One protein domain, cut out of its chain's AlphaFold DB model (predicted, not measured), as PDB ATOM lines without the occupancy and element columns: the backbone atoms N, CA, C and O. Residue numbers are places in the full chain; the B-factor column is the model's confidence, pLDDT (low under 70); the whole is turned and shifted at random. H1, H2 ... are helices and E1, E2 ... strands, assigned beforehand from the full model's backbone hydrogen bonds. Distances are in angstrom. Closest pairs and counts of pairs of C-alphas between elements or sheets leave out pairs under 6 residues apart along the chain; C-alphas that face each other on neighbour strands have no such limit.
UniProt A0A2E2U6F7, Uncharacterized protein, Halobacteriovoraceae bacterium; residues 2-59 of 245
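Overview. This is residues 2 to 59 of the 245 residues of an uncharacterized protein of Halobacteriovoraceae bacterium (UniProt A0A2E2U6F7). A small parallel sheet of three short strands, E1, E2 and E3, stands as a wall, and two helices, H1 and H2, each only graze it. The 58 printed residues hold E1, H1, E2, H2 and E3 in that order, a mixed class; the sheet runs E1, E2, E3. It is compact, with a radius of gyration of the C-alphas of 11.0 A, and elongated, spanning 32 by 20 by 16 A.

Along the chain. E1, residues 7 to 10, begins at C-alpha 7 (0.009, -20.326, -26.040). H1 is residues 16 to 24, 12.6 A; E2 is 29 to 33, 12.9 A; H2 is 41 to 51, 15.7 A. E3, residues 55 to 58, ends at C-alpha 58 (-7.401, -18.247, -34.778).

Arrangement. E1 and E2 are parallel at 33 degrees, with N 31 and O 8 2.8 A apart. E2 and E3 are parallel at 33 degrees, with N 56 and O 30 2.8 A apart. E1, H1, E2 and E2, H2, E3 are strand-helix-strand units, parallel neighbour strands with a helix between, with right-handed crossovers. H1 grazes the sheet with residues 18 to 22, H2 with 45 to 49. H1 and H2 are apart. In both helices every O i to N i+4 pair is within hydrogen-bond range.

Size, cuts and confidence. The C-alphas farthest apart, Glu 2 and Pro 42, are 34.5 A apart. The printed part has no cut and no long link. Residues 2 to 5 have pLDDT under 70.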
ATOM      1  N   GLU A   2      11.712 -18.694 -26.898       34.03
ATOM      2  CA  GLU A   2      11.196 -19.148 -25.585       34.03
ATOM      3  C   GLU A   2       9.672 -18.999 -25.383       34.03
ATOM      4  O   GLU A   2       9.147 -19.516 -24.408       34.03
ATOM      5  N   ASN A   3       8.922 -18.384 -26.307       46.62
ATOM      6  CA  ASN A   3       7.517 -18.003 -26.054       46.62
ATOM      7  C   ASN A   3       6.431 -18.945 -26.610       46.62
ATOM      8  O   ASN A   3       5.250 -18.653 -26.449       46.62
ATOM      9  N   GLN A   4       6.768 -20.067 -27.260       53.16
ATOM     10  CA  GLN A   4       5.730 -20.969 -27.797       53.16
ATOM     11  C   GLN A   4       5.037 -21.826 -26.721       53.16
ATOM     12  O   GLN A   4       3.915 -22.269 -26.943       53.16
ATOM     13  N   ASN A   5       5.644 -22.009 -25.542       61.78
ATOM     14  CA  ASN A   5       5.077 -22.851 -24.479       61.78
ATOM     15  C   ASN A   5       3.908 -22.214 -23.709       61.78
ATOM     16  O   ASN A   5       3.264 -22.912 -22.928       61.78
ATOM     17  N   ASN A   6       3.595 -20.936 -23.938       88.62
ATOM     18  CA  ASN A   6       2.566 -20.209 -23.180       88.62
ATOM     19  C   ASN A   6       1.282 -19.959 -23.981       88.62
ATOM     20  O   ASN A   6       0.336 -19.373 -23.467       88.62
ATOM     21  N   ILE A   7       1.223 -20.419 -25.231       93.25
ATOM     22  CA  ILE A   7       0.009 -20.326 -26.040       93.25
ATOM     23  C   ILE A   7      -0.815 -21.600 -25.825       93.25
ATOM     24  O   ILE A   7      -0.279 -22.710 -25.861       93.25
ATOM     25  N   ARG A   8      -2.118 -21.453 -25.575       95.06
ATOM     26  CA  ARG A   8      -3.069 -22.569 -25.471       95.06
ATOM     27  C   ARG A   8      -4.072 -22.481 -26.604       95.06
ATOM     28  O   ARG A   8      -4.886 -21.565 -26.625       95.06
ATOM     29  N   GLU A   9      -4.016 -23.425 -27.538       95.50
ATOM     30  CA  GLU A   9      -5.075 -23.558 -28.538       95.50
ATOM     31  C   GLU A   9      -6.331 -24.136 -27.881       95.50
ATOM     32  O   GLU A   9      -6.286 -25.214 -27.284       95.50
ATOM     33  N   VAL A  10      -7.441 -23.407 -27.966       96.44
ATOM     34  CA  VAL A  10      -8.701 -23.747 -27.290       96.44
ATOM     35  C   VAL A  10      -9.903 -23.451 -28.185       96.44
ATOM     36  O   VAL A  10      -9.778 -22.841 -29.245       96.44
ATOM     37  N   THR A  11     -11.087 -23.859 -27.746       96.75
ATOM     38  CA  THR A  11     -12.377 -23.481 -28.336       96.75
ATOM     39  C   THR A  11     -13.181 -22.667 -27.328       96.75
ATOM     40  O   THR A  11     -12.936 -22.763 -26.130       96.75
ATOM     41  N   ALA A  12     -14.137 -21.866 -27.797       95.88
ATOM     42  CA  ALA A  12     -15.100 -21.187 -26.938       95.88
ATOM     43  C   ALA A  12     -16.415 -21.993 -26.840       95.88
ATOM     44  O   ALA A  12     -16.938 -22.403 -27.887       95.88
ATOM     45  N   PRO A  13     -16.981 -22.164 -25.630       96.81
ATOM     46  CA  PRO A  13     -16.472 -21.666 -24.344       96.81
ATOM     47  C   PRO A  13     -15.228 -22.431 -23.851       96.81
ATOM     48  O   PRO A  13     -15.080 -23.617 -24.126       96.81
ATOM     49  N   LEU A  14     -14.345 -21.745 -23.118       95.81
ATOM     50  CA  LEU A  14     -13.209 -22.367 -22.434       95.81
ATOM     51  C   LEU A  14     -13.705 -23.286 -21.313       95.81
ATOM     52  O   LEU A  14     -14.609 -22.937 -20.548       95.81
ATOM     53  N   GLU A  15     -13.031 -24.419 -21.169       95.12
ATOM     54  CA  GLU A  15     -13.235 -25.360 -20.075       95.12
ATOM     55  C   GLU A  15     -12.709 -24.789 -18.750       95.12
ATOM     56  O   GLU A  15     -11.717 -24.056 -18.702       95.12
ATOM     57  N   LEU A  16     -13.326 -25.183 -17.632       93.25
ATOM     58  CA  LEU A  16     -12.955 -24.684 -16.300       93.25
ATOM     59  C   LEU A  16     -11.470 -24.912 -15.973       93.25
ATOM     60  O   LEU A  16     -10.832 -24.065 -15.348       93.25
ATOM     61  N   GLU A  17     -10.915 -26.049 -16.391       94.38
ATOM     62  CA  GLU A  17      -9.507 -26.369 -16.150       94.38
ATOM     63  C   GLU A  17      -8.560 -25.445 -16.930       94.38
ATOM     64  O   GLU A  17      -7.527 -25.057 -16.391       94.38
ATOM     65  N   GLN A  18      -8.945 -24.995 -18.129       93.56
ATOM     66  CA  GLN A  18      -8.169 -24.018 -18.907       93.56
ATOM     67  C   GLN A  18      -8.141 -22.659 -18.197       93.56
ATOM     68  O   GLN A  18      -7.093 -22.029 -18.082       93.56
ATOM     69  N   ILE A  19      -9.280 -22.231 -17.645       92.62
ATOM     70  CA  ILE A  19      -9.370 -20.988 -16.871       92.62
ATOM     71  C   ILE A  19      -8.485 -21.073 -15.619       92.62
ATOM     72  O   ILE A  19      -7.712 -20.154 -15.341       92.62
ATOM     73  N   LYS A  20      -8.557 -22.184 -14.871       93.44
ATOM     74  CA  LYS A  20      -7.709 -22.414 -13.688       93.44
ATOM     75  C   LYS A  20      -6.223 -22.396 -14.033       93.44
ATOM     76  O   LYS A  20      -5.445 -21.845 -13.255       93.44
ATOM     77  N   GLU A  21      -5.842 -22.956 -15.180       92.75
ATOM     78  CA  GLU A  21      -4.459 -22.960 -15.653       92.75
ATOM     79  C   GLU A  21      -3.901 -21.535 -15.746       92.75
ATOM     80  O   GLU A  21      -2.839 -21.261 -15.196       92.75
ATOM     81  N   TYR A  22      -4.656 -20.587 -16.313       93.25
ATOM     82  CA  TYR A  22      -4.236 -19.180 -16.365       93.25
ATOM     83  C   TYR A  22      -4.133 -18.516 -14.983       93.25
ATOM     84  O   TYR A  22      -3.319 -17.619 -14.755       93.25
ATOM     85  N   PHE A  23      -4.967 -18.911 -14.019       92.56
ATOM     86  CA  PHE A  23      -4.823 -18.405 -12.651       92.56
ATOM     87  C   PHE A  23      -3.584 -18.959 -11.944       92.56
ATOM     88  O   PHE A  23      -3.060 -18.275 -11.065       92.56
ATOM     89  N   ALA A  24      -3.102 -20.136 -12.349       93.69
ATOM     90  CA  ALA A  24      -1.824 -20.678 -11.904       93.69
ATOM     91  C   ALA A  24      -0.630 -20.053 -12.650       93.69
ATOM     92  O   ALA A  24       0.407 -19.816 -12.032       93.69
ATOM     93  N   ASP A  25      -0.784 -19.737 -13.939       92.56
ATOM     94  CA  ASP A  25       0.237 -19.105 -14.776       92.56
ATOM     95  C   ASP A  25      -0.342 -17.958 -15.622       92.56
ATOM     96  O   ASP A  25      -0.962 -18.149 -16.670       92.56
ATOM     97  N   LYS A  26      -0.070 -16.727 -15.174       90.94
ATOM     98  CA  LYS A  26      -0.537 -15.485 -15.807       90.94
ATOM     99  C   LYS A  26       0.161 -15.148 -17.123       90.94
ATOM    100  O   LYS A  26      -0.212 -14.165 -17.757       90.94
ATOM    101  N   SER A  27       1.169 -15.919 -17.525       92.00
ATOM    102  CA  SER A  27       1.835 -15.740 -18.815       92.00
ATOM    103  C   SER A  27       1.106 -16.435 -19.970       92.00
ATOM    104  O   SER A  27       1.466 -16.214 -21.127       92.00
ATOM    105  N   ILE A  28       0.087 -17.250 -19.668       94.44
ATOM    106  CA  ILE A  28      -0.696 -17.975 -20.667       94.44
ATOM    107  C   ILE A  28      -1.541 -17.015 -21.511       94.44
ATOM    108  O   ILE A  28      -2.215 -16.125 -20.992       94.44
ATOM    109  N   VAL A  29      -1.548 -17.259 -22.821       94.06
ATOM    110  CA  VAL A  29      -2.428 -16.607 -23.796       94.06
ATOM    111  C   VAL A  29      -3.248 -17.673 -24.513       94.06
ATOM    112  O   VAL A  29      -2.708 -18.659 -25.022       94.06
ATOM    113  N   PHE A  30      -4.560 -17.481 -24.577       96.19
ATOM    114  CA  PHE A  30      -5.463 -18.395 -25.267       96.19
ATOM    115  C   PHE A  30      -5.571 -18.028 -26.744       96.19
ATOM    116  O   PHE A  30      -5.869 -16.893 -27.092       96.19
ATOM    117  N   LEU A  31      -5.360 -19.000 -27.624       96.19
ATOM    118  CA  LEU A  31      -5.602 -18.871 -29.053       96.19
ATOM    119  C   LEU A  31      -6.878 -19.649 -29.391       96.19
ATOM    120  O   LEU A  31      -6.877 -20.877 -29.448       96.19
ATOM    121  N   VAL A  32      -7.982 -18.927 -29.561       96.75
ATOM    122  CA  VAL A  32      -9.327 -19.496 -29.675       96.75
ATOM    123  C   VAL A  32      -9.645 -19.805 -31.138       96.75
ATOM    124  O   VAL A  32      -9.717 -18.902 -31.971       96.75
ATOM    125  N   ASP A  33      -9.843 -21.082 -31.456       96.25
ATOM    126  CA  ASP A  33     -10.207 -21.574 -32.788       96.25
ATOM    127  C   ASP A  33     -11.663 -21.203 -33.103       96.25
ATOM    128  O   ASP A  33     -12.608 -21.847 -32.625       96.25
ATOM    129  N   TYR A  34     -11.862 -20.141 -33.894       96.19
ATOM    130  CA  TYR A  34     -13.205 -19.662 -34.226       96.19
ATOM    131  C   TYR A  34     -13.993 -20.708 -35.003       96.19
ATOM    132  O   TYR A  34     -15.187 -20.844 -34.770       96.19
ATOM    133  N   GLN A  35     -13.355 -21.486 -35.883       94.81
ATOM    134  CA  GLN A  35     -14.033 -22.489 -36.703       94.81
ATOM    135  C   GLN A  35     -14.613 -23.619 -35.843       94.81
ATOM    136  O   GLN A  35     -15.763 -24.013 -36.054       94.81
ATOM    137  N   LYS A  36     -13.858 -24.104 -34.852       95.56
ATOM    138  CA  LYS A  36     -14.263 -25.232 -33.992       95.56
ATOM    139  C   LYS A  36     -15.043 -24.829 -32.744       95.56
ATOM    140  O   LYS A  36     -15.609 -25.698 -32.090       95.56
ATOM    141  N   SER A  37     -15.087 -23.540 -32.417       96.62
ATOM    142  CA  SER A  37     -15.865 -23.035 -31.281       96.62
ATOM    143  C   SER A  37     -17.362 -23.279 -31.459       96.62
ATOM    144  O   SER A  37     -17.890 -23.126 -32.560       96.62
ATOM    145  N   GLU A  38     -18.053 -23.616 -30.372       96.56
ATOM    146  CA  GLU A  38     -19.515 -23.723 -30.358       96.56
ATOM    147  C   GLU A  38     -20.150 -22.337 -30.518       96.56
ATOM    148  O   GLU A  38     -21.101 -22.154 -31.278       96.56
ATOM    149  N   LEU A  39     -19.574 -21.335 -29.844       96.62
ATOM    150  CA  LEU A  39     -20.010 -19.946 -29.947       96.62
ATOM    151  C   LEU A  39     -19.571 -19.339 -31.287       96.62
ATOM    152  O   LEU A  39     -18.407 -19.463 -31.670       96.62
ATOM    153  N   LYS A  40     -20.484 -18.625 -31.959       95.00
ATOM    154  CA  LYS A  40     -20.252 -17.894 -33.222       95.00
ATOM    155  C   LYS A  40     -20.727 -16.440 -33.140       95.00
ATOM    156  O   LYS A  40     -21.464 -16.072 -32.218       95.00
ATOM    157  N   GLY A  41     -20.297 -15.629 -34.106       94.06
ATOM    158  CA  GLY A  41     -20.804 -14.280 -34.351       94.06
ATOM    159  C   GLY A  41     -20.780 -13.373 -33.110       94.06
ATOM    160  O   GLY A  41     -19.786 -13.354 -32.374       94.06
ATOM    161  N   PRO A  42     -21.868 -12.629 -32.823       93.19
ATOM    162  CA  PRO A  42     -21.913 -11.698 -31.692       93.19
ATOM    163  C   PRO A  42     -21.736 -12.375 -30.328       93.19
ATOM    164  O   PRO A  42     -21.118 -11.799 -29.429       93.19
ATOM    165  N   THR A  43     -22.242 -13.602 -30.165       94.75
ATOM    166  CA  THR A  43     -22.132 -14.361 -28.911       94.75
ATOM    167  C   THR A  43     -20.679 -14.716 -28.613       94.75
ATOM    168  O   THR A  43     -20.243 -14.592 -27.471       94.75
ATOM    169  N   PHE A  44     -19.907 -15.088 -29.639       95.81
ATOM    170  CA  PHE A  44     -18.475 -15.356 -29.509       95.81
ATOM    171  C   PHE A  44     -17.698 -14.111 -29.055       95.81
ATOM    172  O   PHE A  44     -16.952 -14.174 -28.081       95.81
ATOM    173  N   LEU A  45     -17.916 -12.959 -29.701       94.38
ATOM    174  CA  LEU A  45     -17.241 -11.710 -29.320       94.38
ATOM    175  C   LEU A  45     -17.637 -11.236 -27.920       94.38
ATOM    176  O   LEU A  45     -16.789 -10.777 -27.161       94.38
ATOM    177  N   THR A  46     -18.916 -11.373 -27.567       92.81
ATOM    178  CA  THR A  46     -19.410 -11.037 -26.224       92.81
ATOM    179  C   THR A  46     -18.757 -11.925 -25.171       92.81
ATOM    180  O   THR A  46     -18.332 -11.431 -24.129       92.81
ATOM    181  N   TYR A  47     -18.631 -13.225 -25.453       94.75
ATOM    182  CA  TYR A  47     -17.943 -14.163 -24.577       94.75
ATOM    183  C   TYR A  47     -16.480 -13.764 -24.360       94.75
ATOM    184  O   TYR A  47     -16.066 -13.622 -23.213       94.75
ATOM    185  N   LEU A  48     -15.722 -13.507 -25.433       93.25
ATOM    186  CA  LEU A  48     -14.317 -13.100 -25.316       93.25
ATOM    187  C   LEU A  48     -14.144 -11.753 -24.600       93.25
ATOM    188  O   LEU A  48     -13.263 -11.624 -23.755       93.25
ATOM    189  N   SER A  49     -15.012 -10.778 -24.877       90.44
ATOM    190  CA  SER A  49     -14.996  -9.468 -24.210       90.44
ATOM    191  C   SER A  49     -15.209  -9.577 -22.697       90.44
ATOM    192  O   SER A  49     -14.576  -8.860 -21.922       90.44
ATOM    193  N   ASN A  50     -16.053 -10.519 -22.268       91.19
ATOM    194  CA  ASN A  50     -16.351 -10.767 -20.858       91.19
ATOM    195  C   ASN A  50     -15.377 -11.737 -20.177       91.19
ATOM    196  O   ASN A  50     -15.413 -11.855 -18.954       91.19
ATOM    197  N   LEU A  51     -14.546 -12.451 -20.942       87.81
ATOM    198  CA  LEU A  51     -13.640 -13.467 -20.411       87.81
ATOM    199  C   LEU A  51     -12.595 -12.848 -19.468       87.81
ATOM    200  O   LEU A  51     -12.200 -13.493 -18.504       87.81
ATOM    201  N   ASP A  52     -12.180 -11.604 -19.732       85.12
ATOM    202  CA  ASP A  52     -11.141 -10.873 -18.982       85.12
ATOM    203  C   ASP A  52      -9.815 -11.659 -18.855       85.12
ATOM    204  O   ASP A  52      -9.058 -11.527 -17.892       85.12
ATOM    205  N   LEU A  53      -9.533 -12.503 -19.856       90.75
ATOM    206  CA  LEU A  53      -8.297 -13.271 -20.016       90.75
ATOM    207  C   LEU A  53      -7.607 -12.877 -21.332       90.75
ATOM    208  O   LEU A  53      -8.302 -12.538 -22.293       90.75
ATOM    209  N   PRO A  54      -6.267 -12.965 -21.429       92.44
ATOM    210  CA  PRO A  54      -5.552 -12.759 -22.683       92.44
ATOM    211  C   PRO A  54      -5.971 -13.811 -23.713       92.44
ATOM    212  O   PRO A  54      -5.614 -14.986 -23.593       92.44
ATOM    213  N   ALA A  55      -6.739 -13.393 -24.716       94.25
ATOM    214  CA  ALA A  55      -7.247 -14.266 -25.761       94.25
ATOM    215  C   ALA A  55      -7.103 -13.617 -27.142       94.25
ATOM    216  O   ALA A  55      -7.382 -12.434 -27.320       94.25
ATOM    217  N   GLU A  56      -6.704 -14.416 -28.127       94.69
ATOM    218  CA  GLU A  56      -6.619 -14.032 -29.533       94.69
ATOM    219  C   GLU A  56      -7.364 -15.046 -30.409       94.69
ATOM    220  O   GLU A  56      -7.594 -16.186 -30.003       94.69
ATOM    221  N   ILE A  57      -7.775 -14.634 -31.607       95.44
ATOM    222  CA  ILE A  57      -8.637 -15.431 -32.484       95.44
ATOM    223  C   ILE A  57      -7.808 -16.122 -33.569       95.44
ATOM    224  O   ILE A  57      -7.102 -15.479 -34.348       95.44
ATOM    225  N   LYS A  58      -7.953 -17.444 -33.681       95.00
ATOM    226  CA  LYS A  58      -7.401 -18.247 -34.778       95.00
ATOM    227  C   LYS A  58      -8.431 -18.393 -35.895       95.00
ATOM    228  O   LYS A  58      -9.506 -18.948 -35.683       95.00
ATOM    229  N   MET A  59      -8.050 -17.922 -37.086       93.62
ATOM    230  CA  MET A  59      -8.893 -17.871 -38.293       93.62
ATOM    231  C   MET A  59      -8.298 -18.617 -39.502       93.62
ATOM    232  O   MET A  59      -8.863 -18.555 -40.591       93.62
TER     233      MET A  59